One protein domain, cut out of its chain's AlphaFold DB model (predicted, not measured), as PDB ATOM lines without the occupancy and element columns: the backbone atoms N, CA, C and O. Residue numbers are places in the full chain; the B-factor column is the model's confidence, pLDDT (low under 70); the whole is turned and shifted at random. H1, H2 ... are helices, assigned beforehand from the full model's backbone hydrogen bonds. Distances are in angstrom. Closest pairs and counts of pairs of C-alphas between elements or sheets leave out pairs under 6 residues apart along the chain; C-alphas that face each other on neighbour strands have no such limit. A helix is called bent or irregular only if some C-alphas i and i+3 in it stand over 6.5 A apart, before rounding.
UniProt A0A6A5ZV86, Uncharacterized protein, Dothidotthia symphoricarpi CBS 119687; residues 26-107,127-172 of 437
ATOM      1  N   GLU A  26       0.321  30.039   3.207       88.81
ATOM      2  CA  GLU A  26       0.568  28.694   2.686       88.81
ATOM      3  C   GLU A  26       1.023  28.730   1.219       88.81
ATOM      4  O   GLU A  26       1.989  28.059   0.848       88.81
ATOM      5  N   THR A  27       0.366  29.533   0.374       90.25
ATOM      6  CA  THR A  27       0.778  29.734  -1.020       90.25
ATOM      7  C   THR A  27       2.143  30.415  -1.082       90.25
ATOM      8  O   THR A  27       2.990  29.977  -1.856       90.25
ATOM      9  N   ALA A  28       2.405  31.435  -0.261       92.06
ATOM     10  CA  ALA A  28       3.710  32.096  -0.204       92.06
ATOM     11  C   ALA A  28       4.833  31.113   0.178       92.06
ATOM     12  O   ALA A  28       5.846  31.034  -0.518       92.06
ATOM     13  N   CYS A  29       4.611  30.288   1.207       92.31
ATOM     14  CA  CYS A  29       5.545  29.243   1.627       92.31
ATOM     15  C   CYS A  29       5.813  28.226   0.504       92.31
ATOM     16  O   CYS A  29       6.966  27.899   0.213       92.31
ATOM     17  N   LEU A  30       4.765  27.773  -0.194       93.12
ATOM     18  CA  LEU A  30       4.912  26.890  -1.353       93.12
ATOM     19  C   LEU A  30       5.752  27.537  -2.464       93.12
ATOM     20  O   LEU A  30       6.599  26.872  -3.058       93.12
ATOM     21  N   LEU A  31       5.522  28.816  -2.766       94.88
ATOM     22  CA  LEU A  31       6.254  29.534  -3.811       94.88
ATOM     23  C   LEU A  31       7.743  29.645  -3.491       94.88
ATOM     24  O   LEU A  31       8.569  29.437  -4.379       94.88
ATOM     25  N   GLU A  32       8.098  29.903  -2.233       95.56
ATOM     26  CA  GLU A  32       9.490  29.885  -1.785       95.56
ATOM     27  C   GLU A  32      10.119  28.493  -1.901       95.56
ATOM     28  O   GLU A  32      11.248  28.363  -2.382       95.56
ATOM     29  N   GLN A  33       9.396  27.442  -1.501       95.75
ATOM     30  CA  GLN A  33       9.864  26.059  -1.627       95.75
ATOM     31  C   GLN A  33      10.092  25.670  -3.091       95.75
ATOM     32  O   GLN A  33      11.146  25.126  -3.427       95.75
ATOM     33  N   LEU A  34       9.137  25.990  -3.970       96.12
ATOM     34  CA  LEU A  34       9.242  25.743  -5.408       96.12
ATOM     35  C   LEU A  34      10.393  26.524  -6.028       96.12
ATOM     36  O   LEU A  34      11.160  25.946  -6.798       96.12
ATOM     37  N   HIS A  35      10.548  27.800  -5.670       96.38
ATOM     38  CA  HIS A  35      11.651  28.616  -6.155       96.38
ATOM     39  C   HIS A  35      13.002  28.053  -5.722       96.38
ATOM     40  O   HIS A  35      13.895  27.906  -6.551       96.38
ATOM     41  N   ARG A  36      13.146  27.659  -4.452       96.38
ATOM     42  CA  ARG A  36      14.377  27.039  -3.950       96.38
ATOM     43  C   ARG A  36      14.681  25.729  -4.677       96.38
ATOM     44  O   ARG A  36      15.817  25.526  -5.101       96.38
ATOM     45  N   ALA A  37      13.682  24.863  -4.855       94.81
ATOM     46  CA  ALA A  37      13.839  23.602  -5.580       94.81
ATOM     47  C   ALA A  37      14.252  23.836  -7.044       94.81
ATOM     48  O   ALA A  37      15.195  23.213  -7.528       94.81
ATOM     49  N   TRP A  38      13.598  24.782  -7.723       93.69
ATOM     50  CA  TRP A  38      13.921  25.196  -9.090       93.69
ATOM     51  C   TRP A  38      15.342  25.761  -9.206       93.69
ATOM     52  O   TRP A  38      16.147  25.257  -9.989       93.69
ATOM     53  N   ALA A  39      15.682  26.758  -8.388       92.88
ATOM     54  CA  ALA A  39      16.970  27.444  -8.428       92.88
ATOM     55  C   ALA A  39      18.152  26.510  -8.120       92.88
ATOM     56  O   ALA A  39      19.232  26.668  -8.686       92.88
ATOM     57  N   THR A  40      17.945  25.508  -7.259       93.31
ATOM     58  CA  THR A  40      18.971  24.514  -6.894       93.31
ATOM     59  C   THR A  40      18.992  23.282  -7.799       93.31
ATOM     60  O   THR A  40      19.803  22.385  -7.574       93.31
ATOM     61  N   ARG A  41      18.141  23.230  -8.838       91.19
ATOM     62  CA  ARG A  41      17.980  22.064  -9.726       91.19
ATOM     63  C   ARG A  41      17.736  20.774  -8.934       91.19
ATOM     64  O   ARG A  41      18.388  19.754  -9.163       91.19
ATOM     65  N   ALA A  42      16.819  20.844  -7.975       91.06
ATOM     66  CA  ALA A  42      16.490  19.734  -7.096       91.06
ATOM     67  C   ALA A  42      16.033  18.488  -7.888       91.06
ATOM     68  O   ALA A  42      15.449  18.612  -8.969       91.06
ATOM     69  N   PRO A  43      16.270  17.270  -7.367       89.88
ATOM     70  CA  PRO A  43      15.838  16.043  -8.029       89.88
ATOM     71  C   PRO A  43      14.307  15.928  -8.074       89.88
ATOM     72  O   PRO A  43      13.607  16.492  -7.229       89.88
ATOM     73  N   ALA A  44      13.793  15.119  -9.009       87.31
ATOM     74  CA  ALA A  44      12.358  14.879  -9.213       87.31
ATOM     75  C   ALA A  44      11.612  14.458  -7.929       87.31
ATOM     76  O   ALA A  44      10.473  14.874  -7.716       87.31
ATOM     77  N   SER A  45      12.273  13.721  -7.031       89.31
ATOM     78  CA  SER A  45      11.732  13.324  -5.722       89.31
ATOM     79  C   SER A  45      11.310  14.508  -4.846       89.31
ATOM     80  O   SER A  45      10.366  14.393  -4.070       89.31
ATOM     81  N   THR A  46      11.955  15.666  -4.998       92.31
ATOM     82  CA  THR A  46      11.586  16.896  -4.280       92.31
ATOM     83  C   THR A  46      10.225  17.400  -4.746       92.31
ATOM     84  O   THR A  46       9.365  17.721  -3.933       92.31
ATOM     85  N   TYR A  47       9.993  17.415  -6.061       90.81
ATOM     86  CA  TYR A  47       8.711  17.822  -6.637       90.81
ATOM     87  C   TYR A  47       7.595  16.820  -6.321       90.81
ATOM     88  O   TYR A  47       6.455  17.233  -6.131       90.81
ATOM     89  N   VAL A  48       7.926  15.529  -6.209       89.44
ATOM     90  CA  VAL A  48       7.013  14.485  -5.712       89.44
ATOM     91  C   VAL A  48       6.608  14.753  -4.260       89.44
ATOM     92  O   VAL A  48       5.421  14.758  -3.956       89.44
ATOM     93  N   ALA A  49       7.555  15.072  -3.375       90.81
ATOM     94  CA  ALA A  49       7.233  15.403  -1.986       90.81
ATOM     95  C   ALA A  49       6.331  16.649  -1.878       90.81
ATOM     96  O   ALA A  49       5.370  16.657  -1.109       90.81
ATOM     97  N   ILE A  50       6.596  17.682  -2.689       91.62
ATOM     98  CA  ILE A  50       5.752  18.888  -2.752       91.62
ATOM     99  C   ILE A  50       4.350  18.543  -3.274       91.62
ATOM    100  O   ILE A  50       3.354  19.025  -2.734       91.62
ATOM    101  N   ARG A  51       4.250  17.690  -4.300       90.81
ATOM    102  CA  ARG A  51       2.971  17.195  -4.826       90.81
ATOM    103  C   ARG A  51       2.155  16.504  -3.741       90.81
ATOM    104  O   ARG A  51       0.984  16.833  -3.572       90.81
ATOM    105  N   ASP A  52       2.764  15.573  -3.016       87.69
ATOM    106  CA  ASP A  52       2.076  14.791  -1.990       87.69
ATOM    107  C   ASP A  52       1.590  15.690  -0.847       87.69
ATOM    108  O   ASP A  52       0.449  15.560  -0.405       87.69
ATOM    109  N   ALA A  53       2.393  16.684  -0.451       87.75
ATOM    110  CA  ALA A  53       1.983  17.694   0.522       87.75
ATOM    111  C   ALA A  53       0.756  18.502   0.057       87.75
ATOM    112  O   ALA A  53      -0.151  18.741   0.854       87.75
ATOM    113  N   ILE A  54       0.688  18.882  -1.226       86.12
ATOM    114  CA  ILE A  54      -0.479  19.575  -1.799       86.12
ATOM    115  C   ILE A  54      -1.706  18.654  -1.835       86.12
ATOM    116  O   ILE A  54      -2.801  19.092  -1.500       86.12
ATOM    117  N   LEU A  55      -1.544  17.382  -2.215       81.88
ATOM    118  CA  LEU A  55      -2.652  16.418  -2.277       81.88
ATOM    119  C   LEU A  55      -3.236  16.087  -0.894       81.88
ATOM    120  O   LEU A  55      -4.409  15.729  -0.795       81.88
ATOM    121  N   CYS A  56      -2.453  16.230   0.177       79.88
ATOM    122  CA  CYS A  56      -2.943  16.093   1.548       79.88
ATOM    123  C   CYS A  56      -3.809  17.280   2.023       79.88
ATOM    124  O   CYS A  56      -4.476  17.156   3.052       79.88
ATOM    125  N   GLN A  57      -3.831  18.410   1.306       76.31
ATOM    126  CA  GLN A  57      -4.602  19.605   1.666       76.31
ATOM    127  C   GLN A  57      -5.995  19.582   1.006       76.31
ATOM    128  O   GLN A  57      -6.124  19.385  -0.200       76.31
ATOM    129  N   GLN A  58      -7.060  19.784   1.794       57.84
ATOM    130  CA  GLN A  58      -8.452  19.716   1.310       57.84
ATOM    131  C   GLN A  58      -8.966  21.021   0.666       57.84
ATOM    132  O   GLN A  58      -9.982  20.984  -0.029       57.84
ATOM    133  N   GLU A  59      -8.285  22.161   0.848       55.09
ATOM    134  CA  GLU A  59      -8.733  23.478   0.370       55.09
ATOM    135  C   GLU A  59      -7.628  24.227  -0.408       55.09
ATOM    136  O   GLU A  59      -6.442  24.073  -0.138       55.09
ATOM    137  N   HIS A  60      -8.035  25.044  -1.392       55.47
ATOM    138  CA  HIS A  60      -7.183  25.941  -2.205       55.47
ATOM    139  C   HIS A  60      -6.129  25.298  -3.123       55.47
ATOM    140  O   HIS A  60      -4.945  25.632  -3.103       55.47
ATOM    141  N   VAL A  61      -6.587  24.451  -4.046       63.97
ATOM    142  CA  VAL A  61      -5.680  23.616  -4.844       63.97
ATOM    143  C   VAL A  61      -5.346  24.172  -6.236       63.97
ATOM    144  O   VAL A  61      -4.280  23.869  -6.752       63.97
ATOM    145  N   ASP A  62      -6.165  25.032  -6.854       80.56
ATOM    146  CA  ASP A  62      -5.977  25.374  -8.280       80.56
ATOM    147  C   ASP A  62      -4.674  26.138  -8.570       80.56
ATOM    148  O   ASP A  62      -3.895  25.724  -9.424       80.56
ATOM    149  N   THR A  63      -4.406  27.249  -7.871       86.06
ATOM    150  CA  THR A  63      -3.182  28.044  -8.095       86.06
ATOM    151  C   THR A  63      -1.930  27.256  -7.721       86.06
ATOM    152  O   THR A  63      -0.946  27.286  -8.459       86.06
ATOM    153  N   ARG A  64      -1.978  26.514  -6.609       88.88
ATOM    154  CA  ARG A  64      -0.867  25.695  -6.111       88.88
ATOM    155  C   ARG A  64      -0.565  24.529  -7.062       88.88
ATOM    156  O   ARG A  64       0.584  24.376  -7.470       88.88
ATOM    157  N   ILE A  65      -1.590  23.796  -7.512       87.88
ATOM    158  CA  ILE A  65      -1.475  22.736  -8.530       87.88
ATOM    159  C   ILE A  65      -0.932  23.297  -9.837       87.88
ATOM    160  O   ILE A  65       0.009  22.738 -10.398       87.88
ATOM    161  N   LEU A  66      -1.505  24.390 -10.346       88.19
ATOM    162  CA  LEU A  66      -1.084  24.971 -11.624       88.19
ATOM    163  C   LEU A  66       0.368  25.446 -11.575       88.19
ATOM    164  O   LEU A  66       1.127  25.234 -12.523       88.19
ATOM    165  N   THR A  67       0.777  26.043 -10.458       90.38
ATOM    166  CA  THR A  67       2.154  26.498 -10.272       90.38
ATOM    167  C   THR A  67       3.109  25.311 -10.170       90.38
ATOM    168  O   THR A  67       4.071  25.256 -10.933       90.38
ATOM    169  N   LEU A  68       2.811  24.319  -9.318       92.31
ATOM    170  CA  LEU A  68       3.618  23.102  -9.196       92.31
ATOM    171  C   LEU A  68       3.754  22.390 -10.545       92.31
ATOM    172  O   LEU A  68       4.867  22.088 -10.960       92.31
ATOM    173  N   THR A  69       2.647  22.133 -11.244       89.94
ATOM    174  CA  THR A  69       2.675  21.430 -12.539       89.94
ATOM    175  C   THR A  69       3.492  22.180 -13.580       89.94
ATOM    176  O   THR A  69       4.253  21.557 -14.316       89.94
ATOM    177  N   THR A  70       3.385  23.510 -13.630       90.25
ATOM    178  CA  THR A  70       4.179  24.334 -14.550       90.25
ATOM    179  C   THR A  70       5.670  24.249 -14.228       90.25
ATOM    180  O   THR A  70       6.470  23.969 -15.119       90.25
ATOM    181  N   VAL A  71       6.053  24.435 -12.961       91.31
ATOM    182  CA  VAL A  71       7.460  24.381 -12.530       91.31
ATOM    183  C   VAL A  71       8.036  22.977 -12.711       91.31
ATOM    184  O   VAL A  71       9.128  22.832 -13.251       91.31
ATOM    185  N   ALA A  72       7.296  21.936 -12.334       89.56
ATOM    186  CA  ALA A  72       7.734  20.552 -12.471       89.56
ATOM    187  C   ALA A  72       7.953  20.177 -13.947       89.56
ATOM    188  O   ALA A  72       8.977  19.579 -14.273       89.56
ATOM    189  N   ARG A  73       7.057  20.593 -14.862       88.50
ATOM    190  CA  ARG A  73       7.219  20.383 -16.318       88.50
ATOM    191  C   ARG A  73       8.503  21.016 -16.857       88.50
ATOM    192  O   ARG A  73       9.130  20.435 -17.738       88.50
ATOM    193  N   LEU A  74       8.899  22.173 -16.323       87.56
ATOM    194  CA  LEU A  74      10.144  22.852 -16.693       87.56
ATOM    195  C   LEU A  74      11.380  22.196 -16.057       87.56
ATOM    196  O   LEU A  74      12.403  22.053 -16.719       87.56
ATOM    197  N   ALA A  75      11.292  21.778 -14.793       86.38
ATOM    198  CA  ALA A  75      12.407  21.202 -14.038       86.38
ATOM    199  C   ALA A  75      12.736  19.763 -14.443       86.38
ATOM    200  O   ALA A  75      13.897  19.357 -14.455       86.38
ATOM    201  N   CYS A  76      11.713  18.969 -14.753       83.06
ATOM    202  CA  CYS A  76      11.834  17.531 -14.951       83.06
ATOM    203  C   CYS A  76      11.145  17.073 -16.250       83.06
ATOM    204  O   CYS A  76      10.294  16.183 -16.207       83.06
ATOM    205  N   PRO A  77      11.514  17.616 -17.427       77.50
ATOM    206  CA  PRO A  77      10.811  17.330 -18.677       77.50
ATOM    207  C   PRO A  77      10.822  15.837 -19.028       77.50
ATOM    208  O   PRO A  77       9.820  15.315 -19.506       77.50
ATOM    209  N   ARG A  78      11.922  15.125 -18.740       67.69
ATOM    210  CA  ARG A  78      12.056  13.680 -19.004       67.69
ATOM    211  C   ARG A  78      11.298  12.813 -18.001       67.69
ATOM    212  O   ARG A  78      10.628  11.877 -18.421       67.69
ATOM    213  N   ALA A  79      11.359  13.136 -16.707       60.59
ATOM    214  CA  ALA A  79      10.615  12.397 -15.685       60.59
ATOM    215  C   ALA A  79       9.103  12.549 -15.909       60.59
ATOM    216  O   ALA A  79       8.368  11.574 -15.878       60.59
ATOM    217  N   LEU A  80       8.633  13.738 -16.294       61.50
ATOM    218  CA  LEU A  80       7.214  13.946 -16.587       61.50
ATOM    219  C   LEU A  80       6.732  13.403 -17.943       61.50
ATOM    220  O   LEU A  80       5.537  13.429 -18.197       61.50
ATOM    221  N   HIS A  81       7.612  12.921 -18.822       58.34
ATOM    222  CA  HIS A  81       7.199  12.251 -20.068       58.34
ATOM    223  C   HIS A  81       7.461  10.739 -20.042       58.34
ATOM    224  O   HIS A  81       6.846  10.019 -20.816       58.34
ATOM    225  N   GLY A  82       8.361  10.257 -19.176       55.06
ATOM    226  CA  GLY A  82       8.677   8.833 -19.024       55.06
ATOM    227  C   GLY A  82       8.139   8.195 -17.741       55.06
ATOM    228  O   GLY A  82       7.715   7.047 -17.783       55.06
ATOM    229  N   GLU A  83       8.128   8.916 -16.613       52.09
ATOM    230  CA  GLU A  83       7.619   8.420 -15.321       52.09
ATOM    231  C   GLU A  83       6.157   8.810 -15.062       52.09
ATOM    232  O   GLU A  83       5.501   8.177 -14.234       52.09
ATOM    233  N   VAL A  84       5.613   9.807 -15.774       50.78
ATOM    234  CA  VAL A  84       4.176  10.142 -15.694       50.78
ATOM    235  C   VAL A  84       3.311   8.954 -16.076       50.78
ATOM    236  O   VAL A  84       2.359   8.698 -15.354       50.78
ATOM    237  N   ASP A  85       3.706   8.162 -17.076       50.28
ATOM    238  CA  ASP A  85       2.985   6.933 -17.437       50.28
ATOM    239  C   ASP A  85       2.999   5.870 -16.320       50.28
ATOM    240  O   ASP A  85       2.185   4.945 -16.330       50.28
ATOM    241  N   THR A  86       3.900   5.985 -15.339       59.91
ATOM    242  CA  THR A  86       4.012   5.041 -14.215       59.91
ATOM    243  C   THR A  86       3.452   5.563 -12.894       59.91
ATOM    244  O   THR A  86       3.099   4.747 -12.044       59.91
ATOM    245  N   ASP A  87       3.340   6.883 -12.704       74.94
ATOM    246  CA  ASP A  87       2.875   7.478 -11.447       74.94
ATOM    247  C   ASP A  87       1.438   8.035 -11.568       74.94
ATOM    248  O   ASP A  87       1.223   9.131 -12.108       74.94
ATOM    249  N   PRO A  88       0.427   7.331 -11.021       78.12
ATOM    250  CA  PRO A  88      -0.970   7.736 -11.142       78.12
ATOM    251  C   PRO A  88      -1.276   9.071 -10.448       78.12
ATOM    252  O   PRO A  88      -2.214   9.763 -10.850       78.12
ATOM    253  N   GLN A  89      -0.494   9.469  -9.439       81.31
ATOM    254  CA  GLN A  89      -0.734  10.708  -8.698       81.31
ATOM    255  C   GLN A  89      -0.323  11.937  -9.514       81.31
ATOM    256  O   GLN A  89      -0.987  12.974  -9.451       81.31
ATOM    257  N   TRP A  90       0.724  11.829 -10.340       83.75
ATOM    258  CA  TRP A  90       1.048  12.883 -11.305       83.75
ATOM    259  C   TRP A  90      -0.033  13.022 -12.374       83.75
ATOM    260  O   TRP A  90      -0.416  14.147 -12.695       83.75
ATOM    261  N   HIS A  91      -0.578  11.914 -12.881       79.81
ATOM    262  CA  HIS A  91      -1.703  11.960 -13.816       79.81
ATOM    263  C   HIS A  91      -2.936  12.642 -13.222       79.81
ATOM    264  O   HIS A  91      -3.544  13.485 -13.883       79.81
ATOM    265  N   GLU A  92      -3.293  12.317 -11.979       81.06
ATOM    266  CA  GLU A  92      -4.416  12.957 -11.293       81.06
ATOM    267  C   GLU A  92      -4.186  14.464 -11.137       81.06
ATOM    268  O   GLU A  92      -5.053  15.263 -11.496       81.06
ATOM    269  N   LEU A  93      -2.998  14.869 -10.688       83.00
ATOM    270  CA  LEU A  93      -2.666  16.275 -10.470       83.00
ATOM    271  C   LEU A  93      -2.608  17.078 -11.784       83.00
ATOM    272  O   LEU A  93      -3.098  18.207 -11.840       83.00
ATOM    273  N   LEU A  94      -2.082  16.492 -12.864       82.56
ATOM    274  CA  LEU A  94      -2.103  17.096 -14.201       82.56
ATOM    275  C   LEU A  94      -3.536  17.200 -14.746       82.56
ATOM    276  O   LEU A  94      -3.913  18.241 -15.279       82.56
ATOM    277  N   ALA A  95      -4.375  16.181 -14.539       80.75
ATOM    278  CA  ALA A  95      -5.783  16.234 -14.921       80.75
ATOM    279  C   ALA A  95      -6.562  17.289 -14.115       80.75
ATOM    280  O   ALA A  95      -7.460  17.943 -14.652       80.75
ATOM    281  N   LEU A  96      -6.227  17.488 -12.836       80.50
ATOM    282  CA  LEU A  96      -6.771  18.571 -12.015       80.50
ATOM    283  C   LEU A  96      -6.319  19.945 -12.526       80.50
ATOM    284  O   LEU A  96      -7.165  20.827 -12.664       80.50
ATOM    285  N   ALA A  97      -5.042  20.110 -12.890       82.25
ATOM    286  CA  ALA A  97      -4.540  21.326 -13.536       82.25
ATOM    287  C   ALA A  97      -5.309  21.646 -14.831       82.25
ATOM    288  O   ALA A  97      -5.783  22.768 -15.022       82.25
ATOM    289  N   ASP A  98      -5.513  20.651 -15.696       79.75
ATOM    290  CA  ASP A  98      -6.233  20.829 -16.959       79.75
ATOM    291  C   ASP A  98      -7.722  21.148 -16.725       79.75
ATOM    292  O   ASP A  98      -8.317  21.996 -17.402       79.75
ATOM    293  N   ARG A  99      -8.348  20.541 -15.708       76.94
ATOM    294  CA  ARG A  99      -9.710  20.901 -15.280       76.94
ATOM    295  C   ARG A  99      -9.780  22.325 -14.735       76.94
ATOM    296  O   ARG A  99     -10.730  23.029 -15.066       76.94
ATOM    297  N   ALA A 100      -8.803  22.766 -13.946       74.88
ATOM    298  CA  ALA A 100      -8.744  24.129 -13.420       74.88
ATOM    299  C   ALA A 100      -8.608  25.161 -14.555       74.88
ATOM    300  O   ALA A 100      -9.343  26.152 -14.587       74.88
ATOM    301  N   ASN A 101      -7.759  24.878 -15.549       71.44
ATOM    302  CA  ASN A 101      -7.620  25.704 -16.751       71.44
ATOM    303  C   ASN A 101      -8.909  25.736 -17.591       71.44
ATOM    304  O   ASN A 101      -9.349  26.803 -18.019       71.44
ATOM    305  N   THR A 102      -9.569  24.593 -17.797       67.00
ATOM    306  CA  THR A 102     -10.796  24.531 -18.617       67.00
ATOM    307  C   THR A 102     -12.043  25.064 -17.912       67.00
ATOM    308  O   THR A 102     -12.919  25.602 -18.589       67.00
ATOM    309  N   ARG A 103     -12.144  24.961 -16.579       65.19
ATOM    310  CA  ARG A 103     -13.190  25.639 -15.786       65.19
ATOM    311  C   ARG A 103     -13.077  27.152 -15.926       65.19
ATOM    312  O   ARG A 103     -14.081  27.815 -16.148       65.19
ATOM    313  N   SER A 104     -11.844  27.661 -15.903       61.19
ATOM    314  CA  SER A 104     -11.549  29.067 -16.182       61.19
ATOM    315  C   SER A 104     -12.112  29.509 -17.545       61.19
ATOM    316  O   SER A 104     -12.649  30.603 -17.663       61.19
ATOM    317  N   ARG A 105     -12.037  28.648 -18.569       59.12
ATOM    318  CA  ARG A 105     -12.481  28.949 -19.942       59.12
ATOM    319  C   ARG A 105     -14.004  28.833 -20.125       59.12
ATOM    320  O   ARG A 105     -14.607  29.698 -20.744       59.12
ATOM    321  N   ARG A 106     -14.640  27.797 -19.562       55.41
ATOM    322  CA  ARG A 106     -16.068  27.486 -19.792       55.41
ATOM    323  C   ARG A 106     -17.064  28.418 -19.105       55.41
ATOM    324  O   ARG A 106     -18.142  28.625 -19.651       55.41
ATOM    325  N   ASP A 107     -16.706  29.031 -17.978       54.22
ATOM    326  CA  ASP A 107     -17.573  30.024 -17.316       54.22
ATOM    327  C   ASP A 107     -17.855  31.271 -18.192       54.22
ATOM    328  O   ASP A 107     -18.744  32.066 -17.869       54.22
ATOM    329  N   VAL A 127     -13.259  39.514 -10.740       71.75
ATOM    330  CA  VAL A 127     -12.808  38.390  -9.894       71.75
ATOM    331  C   VAL A 127     -12.066  37.329 -10.715       71.75
ATOM    332  O   VAL A 127     -11.042  36.805 -10.275       71.75
ATOM    333  N   TYR A 128     -12.540  37.050 -11.931       72.31
ATOM    334  CA  TYR A 128     -11.868  36.149 -12.866       72.31
ATOM    335  C   TYR A 128     -10.467  36.647 -13.241       72.31
ATOM    336  O   TYR A 128      -9.484  35.918 -13.113       72.31
ATOM    337  N   ASN A 129     -10.370  37.915 -13.654       81.50
ATOM    338  CA  ASN A 129      -9.097  38.538 -14.007       81.50
ATOM    339  C   ASN A 129      -8.147  38.579 -12.804       81.50
ATOM    340  O   ASN A 129      -6.953  38.358 -12.937       81.50
ATOM    341  N   GLU A 130      -8.658  38.831 -11.604       83.94
ATOM    342  CA  GLU A 130      -7.847  38.821 -10.390       83.94
ATOM    343  C   GLU A 130      -7.290  37.428 -10.076       83.94
ATOM    344  O   GLU A 130      -6.085  37.287  -9.877       83.94
ATOM    345  N   SER A 131      -8.128  36.390 -10.160       84.06
ATOM    346  CA  SER A 131      -7.709  34.994  -9.964       84.06
ATOM    347  C   SER A 131      -6.669  34.559 -11.001       84.06
ATOM    348  O   SER A 131      -5.677  33.916 -10.667       84.06
ATOM    349  N   ASN A 132      -6.856  34.943 -12.266       85.69
ATOM    350  CA  ASN A 132      -5.909  34.629 -13.331       85.69
ATOM    351  C   ASN A 132      -4.587  35.399 -13.175       85.69
ATOM    352  O   ASN A 132      -3.511  34.830 -13.354       85.69
ATOM    353  N   ARG A 133      -4.642  36.681 -12.784       90.75
ATOM    354  CA  ARG A 133      -3.431  37.440 -12.441       90.75
ATOM    355  C   ARG A 133      -2.680  36.790 -11.284       90.75
ATOM    356  O   ARG A 133      -1.461  36.702 -11.363       90.75
ATOM    357  N   LEU A 134      -3.384  36.328 -10.248       91.06
ATOM    358  CA  LEU A 134      -2.776  35.674  -9.090       91.06
ATOM    359  C   LEU A 134      -2.062  34.375  -9.488       91.06
ATOM    360  O   LEU A 134      -0.925  34.155  -9.085       91.06
ATOM    361  N   ARG A 135      -2.687  33.552 -10.341       90.50
ATOM    362  CA  ARG A 135      -2.065  32.334 -10.895       90.50
ATOM    363  C   ARG A 135      -0.796  32.640 -11.682       90.50
ATOM    364  O   ARG A 135       0.229  31.995 -11.494       90.50
ATOM    365  N   ASN A 136      -0.848  33.646 -12.546       94.19
ATOM    366  CA  ASN A 136       0.310  34.042 -13.337       94.19
ATOM    367  C   ASN A 136       1.432  34.613 -12.464       94.19
ATOM    368  O   ASN A 136       2.593  34.281 -12.686       94.19
ATOM    369  N   LEU A 137       1.090  35.408 -11.448       95.69
ATOM    370  CA  LEU A 137       2.047  35.914 -10.470       95.69
ATOM    371  C   LEU A 137       2.719  34.772  -9.703       95.69
ATOM    372  O   LEU A 137       3.924  34.821  -9.501       95.69
ATOM    373  N   ALA A 138       1.960  33.741  -9.319       95.44
ATOM    374  CA  ALA A 138       2.479  32.565  -8.625       95.44
ATOM    375  C   ALA A 138       3.526  31.830  -9.479       95.44
ATOM    376  O   ALA A 138       4.613  31.523  -8.998       95.44
ATOM    377  N   ILE A 139       3.258  31.643 -10.774       95.94
ATOM    378  CA  ILE A 139       4.230  31.059 -11.715       95.94
ATOM    379  C   ILE A 139       5.490  31.926 -11.822       95.94
ATOM    380  O   ILE A 139       6.600  31.402 -11.749       95.94
ATOM    381  N   VAL A 140       5.334  33.246 -11.967       97.06
ATOM    382  CA  VAL A 140       6.473  34.176 -12.043       97.06
ATOM    383  C   VAL A 140       7.303  34.126 -10.755       97.06
ATOM    384  O   VAL A 140       8.521  33.996 -10.829       97.06
ATOM    385  N   ALA A 141       6.658  34.161  -9.588       97.19
ATOM    386  CA  ALA A 141       7.319  34.102  -8.286       97.19
ATOM    387  C   ALA A 141       8.065  32.777  -8.075       97.19
ATOM    388  O   ALA A 141       9.197  32.781  -7.600       97.19
ATOM    389  N   ALA A 142       7.474  31.647  -8.471       96.94
ATOM    390  CA  ALA A 142       8.131  30.349  -8.352       96.94
ATOM    391  C   ALA A 142       9.364  30.231  -9.268       96.94
ATOM    392  O   ALA A 142      10.375  29.665  -8.867       96.94
ATOM    393  N   LEU A 143       9.320  30.783 -10.485       96.62
ATOM    394  CA  LEU A 143      10.438  30.679 -11.432       96.62
ATOM    395  C   LEU A 143      11.547  31.708 -11.165       96.62
ATOM    396  O   LEU A 143      12.725  31.359 -11.188       96.62
ATOM    397  N   TRP A 144      11.193  32.961 -10.876       96.69
ATOM    398  CA  TRP A 144      12.141  34.083 -10.774       96.69
ATOM    399  C   TRP A 144      12.390  34.604  -9.351       96.69
ATOM    400  O   TRP A 144      13.221  35.490  -9.177       96.69
ATOM    401  N   SER A 145      11.736  34.024  -8.345       96.12
ATOM    402  CA  SER A 145      11.731  34.380  -6.915       96.12
ATOM    403  C   SER A 145      10.607  35.337  -6.482       96.12
ATOM    404  O   SER A 145      10.302  36.308  -7.186       96.12
ATOM    405  N   PRO A 146      10.030  35.129  -5.280       95.44
ATOM    406  CA  PRO A 146       9.105  36.085  -4.666       95.44
ATOM    407  C   PRO A 146       9.749  37.452  -4.398       95.44
ATOM    408  O   PRO A 146       9.165  38.487  -4.704       95.44
ATOM    409  N   SER A 147      10.998  37.476  -3.918       95.25
ATOM    410  CA  SER A 147      11.703  38.725  -3.596       95.25
ATOM    411  C   SER A 147      11.902  39.634  -4.812       95.25
ATOM    412  O   SER A 147      11.952  40.858  -4.678       95.25
ATOM    413  N   LEU A 148      12.035  39.048  -6.002       95.25
ATOM    414  CA  LEU A 148      12.155  39.783  -7.255       95.25
ATOM    415  C   LEU A 148      10.811  40.379  -7.685       95.25
ATOM    416  O   LEU A 148      10.748  41.541  -8.090       95.25
ATOM    417  N   VAL A 149       9.730  39.606  -7.544       95.06
ATOM    418  CA  VAL A 149       8.356  40.072  -7.781       95.06
ATOM    419  C   VAL A 149       8.026  41.285  -6.911       95.06
ATOM    420  O   VAL A 149       7.472  42.263  -7.422       95.06
ATOM    421  N   ASP A 150       8.393  41.233  -5.630       93.44
ATOM    422  CA  ASP A 150       8.159  42.319  -4.677       93.44
ATOM    423  C   ASP A 150       8.980  43.563  -5.023       93.44
ATOM    424  O   ASP A 150       8.445  44.671  -5.053       93.44
ATOM    425  N   TYR A 151      10.264  43.387  -5.352       94.12
ATOM    426  CA  TYR A 151      11.160  44.494  -5.685       94.12
ATOM    427  C   TYR A 151      10.689  45.298  -6.903       94.12
ATOM    428  O   TYR A 151      10.696  46.526  -6.867       94.12
ATOM    429  N   TYR A 152      10.229  44.625  -7.963       93.00
ATOM    430  CA  TYR A 152       9.696  45.305  -9.148       93.00
ATOM    431  C   TYR A 152       8.204  45.657  -9.045       93.00
ATOM    432  O   TYR A 152       7.629  46.182 -10.002       93.00
ATOM    433  N   GLY A 153       7.555  45.367  -7.910       92.62
ATOM    434  CA  GLY A 153       6.138  45.657  -7.681       92.62
ATOM    435  C   GLY A 153       5.206  44.954  -8.668       92.62
ATOM    436  O   GLY A 153       4.131  45.469  -9.002       92.62
ATOM    437  N   TRP A 154       5.600  43.787  -9.185       93.94
ATOM    438  CA  TRP A 154       4.844  43.108 -10.237       93.94
ATOM    439  C   TRP A 154       3.492  42.586  -9.764       93.94
ATOM    440  O   TRP A 154       2.598  42.406 -10.592       93.94
ATOM    441  N   ASN A 155       3.284  42.456  -8.455       92.25
ATOM    442  CA  ASN A 155       1.983  42.180  -7.848       92.25
ATOM    443  C   ASN A 155       0.900  43.233  -8.183       92.25
ATOM    444  O   ASN A 155      -0.295  42.945  -8.084       92.25
ATOM    445  N   THR A 156       1.292  44.428  -8.633       91.50
ATOM    446  CA  THR A 156       0.382  45.490  -9.103       91.50
ATOM    447  C   THR A 156       0.163  45.499 -10.621       91.50
ATOM    448  O   THR A 156      -0.633  46.289 -11.129       91.50
ATOM    449  N   SER A 157       0.806  44.596 -11.369       91.19
ATOM    450  CA  SER A 157       0.731  44.573 -12.836       91.19
ATOM    451  C   SER A 157      -0.681  44.266 -13.330       91.19
ATOM    452  O   SER A 157      -1.385  43.418 -12.776       91.19
ATOM    453  N   THR A 158      -1.093  44.912 -14.418       90.44
ATOM    454  CA  THR A 158      -2.376  44.629 -15.086       90.44
ATOM    455  C   THR A 158      -2.424  43.197 -15.638       90.44
ATOM    456  O   THR A 158      -1.390  42.553 -15.792       90.44
ATOM    457  N   GLN A 159      -3.612  42.684 -15.989       89.38
ATOM    458  CA  GLN A 159      -3.756  41.337 -16.574       89.38
ATOM    459  C   GLN A 159      -2.850  41.118 -17.793       89.38
ATOM    460  O   GLN A 159      -2.199  40.083 -17.893       89.38
ATOM    461  N   VAL A 160      -2.793  42.093 -18.704       90.06
ATOM    462  CA  VAL A 160      -1.988  41.986 -19.928       90.06
ATOM    463  C   VAL A 160      -0.502  41.911 -19.587       90.06
ATOM    464  O   VAL A 160       0.195  41.024 -20.067       90.06
ATOM    465  N   GLN A 161      -0.026  42.794 -18.708       92.81
ATOM    466  CA  GLN A 161       1.370  42.802 -18.262       92.81
ATOM    467  C   GLN A 161       1.734  41.513 -17.523       92.81
ATOM    468  O   GLN A 161       2.798  40.951 -17.750       92.81
ATOM    469  N   MET A 162       0.825  41.010 -16.692       94.38
ATOM    470  CA  MET A 162       1.010  39.759 -15.970       94.38
ATOM    471  C   MET A 162       1.108  38.558 -16.918       94.38
ATOM    472  O   MET A 162       1.939  37.676 -16.720       94.38
ATOM    473  N   ASN A 163       0.303  38.533 -17.984       92.38
ATOM    474  CA  ASN A 163       0.408  37.507 -19.019       92.38
ATOM    475  C   ASN A 163       1.770  37.557 -19.729       92.38
ATOM    476  O   ASN A 163       2.354  36.502 -19.974       92.38
ATOM    477  N   MET A 164       2.276  38.760 -20.035       94.88
ATOM    478  CA  MET A 164       3.602  38.949 -20.639       94.88
ATOM    479  C   MET A 164       4.721  38.489 -19.698       94.88
ATOM    480  O   MET A 164       5.601  37.747 -20.124       94.88
ATOM    481  N   LEU A 165       4.655  38.867 -18.415       96.00
ATOM    482  CA  LEU A 165       5.601  38.430 -17.384       96.00
ATOM    483  C   LEU A 165       5.622  36.907 -17.259       96.00
ATOM    484  O   LEU A 165       6.688  36.306 -17.341       96.00
ATOM    485  N   ARG A 166       4.449  36.273 -17.145       95.75
ATOM    486  CA  ARG A 166       4.327  34.810 -17.114       95.75
ATOM    487  C   ARG A 166       4.938  34.177 -18.360       95.75
ATOM    488  O   ARG A 166       5.701  33.229 -18.231       95.75
ATOM    489  N   ALA A 167       4.636  34.702 -19.549       95.00
ATOM    490  CA  ALA A 167       5.173  34.170 -20.797       95.00
ATOM    491  C   ALA A 167       6.710  34.269 -20.847       95.00
ATOM    492  O   ALA A 167       7.378  33.293 -21.193       95.00
ATOM    493  N   CYS A 168       7.272  35.403 -20.417       96.62
ATOM    494  CA  CYS A 168       8.716  35.590 -20.279       96.62
ATOM    495  C   CYS A 168       9.327  34.611 -19.275       96.62
ATOM    496  O   CYS A 168      10.303  33.951 -19.614       96.62
ATOM    497  N   ALA A 169       8.730  34.462 -18.090       96.56
ATOM    498  CA  ALA A 169       9.211  33.544 -17.061       96.56
ATOM    499  C   ALA A 169       9.177  32.089 -17.528       96.56
ATOM    500  O   ALA A 169      10.125  31.352 -17.306       96.56
ATOM    501  N   THR A 170       8.140  31.672 -18.254       94.88
ATOM    502  CA  THR A 170       8.088  30.312 -18.805       94.88
ATOM    503  C   THR A 170       9.083  30.082 -19.943       94.88
ATOM    504  O   THR A 170       9.572  28.967 -20.099       94.88
ATOM    505  N   ARG A 171       9.387  31.111 -20.747       94.75
ATOM    506  CA  ARG A 171      10.322  31.003 -21.880       94.75
ATOM    507  C   ARG A 171      11.784  31.099 -21.441       94.75
ATOM    508  O   ARG A 171      12.629  30.430 -22.027       94.75
ATOM    509  N   TYR A 172      12.059  31.919 -20.432       95.50
ATOM    510  CA  TYR A 172      13.381  32.192 -19.873       95.50
ATOM    511  C   TYR A 172      13.333  32.029 -18.343       95.50
ATOM    512  O   TYR A 172      13.331  33.020 -17.606       95.50
TER     513      TYR A 172
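Overview. This is residues 26 to 107 and 127 to 172 of the 437 residues of an uncharacterized protein of Dothidotthia symphoricarpi CBS 119687 (UniProt A0A6A5ZV86). Look first for H3, the core of a compact bundle of four helices: H1, H2 and H6 pack round it, H1 and H6 running the same way as H3 and H2 the opposite way. On a further side H5, the longest helix by residues, crosses H3 steeply, while H8 runs along H6 and short H7 makes a corner after H6. You will find 128 printed residues with eight named helices, H1 to H8 in order, and no named strand; the class is all helix. The radius of gyration of the C-alphas is 14.2 A, and the rounded outline spans 40 by 37 by 26 A.

Along the chain. Find C-alpha 26 at (0.568, 28.694, 2.686); from there H1, residues 26 to 39, runs 19.9 A. Next come H2, residues 44 to 55, 16.6 A long, and H3, residues 62 to 75, 19.7 A long. H4, residues 79 to 82, is 5.3 A long. Find C-alpha 88 at (-0.970, 7.736, -11.142), where H5, residues 88 to 107, begins its 28.5 A; it is neither bent nor irregular, but only just: C-alphas 104 and 107 are 6.2 A apart. After the cut, H6 takes residues 127 to 144 over 25.3 A and H7 residues 146 to 151 over 8.7 A. H8, residues 159 to 171, runs 18.3 A and ends at C-alpha 171, (10.322, 31.003, -21.880).

Arrangement. Start at the hubs, H3 and H6, touching four helices each. They touch each other at a shallow tilt of 31 degrees, the C-alphas of Thr 67 and Ile 139 closest at 5.2 A. H2 and H3 form a helical hairpin, opposite ways at 7 degrees, closest at Tyr 47 and Ala 72, C-alphas 6.5 A apart. H1 touches H3, the same way at 4 degrees, closest at the C-alphas of Trp 38 and Ala 75, 6.5 A. H5 touches H3 with residues 93 to 100 alone, at a steep tilt of 56 degrees; the C-alphas of Leu 66 and Ala 97 are closest, at 5.4 A. H8 touches H6 at a shallow tilt of 30 degrees, closest at the C-alphas of Val 140 and Arg 166, 5.5 A. H7 touches H6 only at the corner, closest at the C-alphas of Ala 141 and Val 149, 6.1 A. H4 is close to H3 but not clearly touching, the C-alphas of Arg 73 and Leu 80 closest at 6.4 A. H5 and H8 are apart. In H1, H2, H3, H5, H6, H7 and H8 every O i to N i+4 pair is within hydrogen-bond range; H4 is too short for such a pair.

Size, cuts and confidence. The C-alphas of Thr 86 and Gly 153 are the two farthest apart, 41.2 A. Residues 108 to 126 are not printed, and C-alphas 107 and 127 stand 12.2 A apart across the cut. Of the links that are printed whole, none is long. The model's pLDDT is under 70 at residues 58 to 61, 78 to 86 and 102 to 107; its mean over the printed part is 84.7.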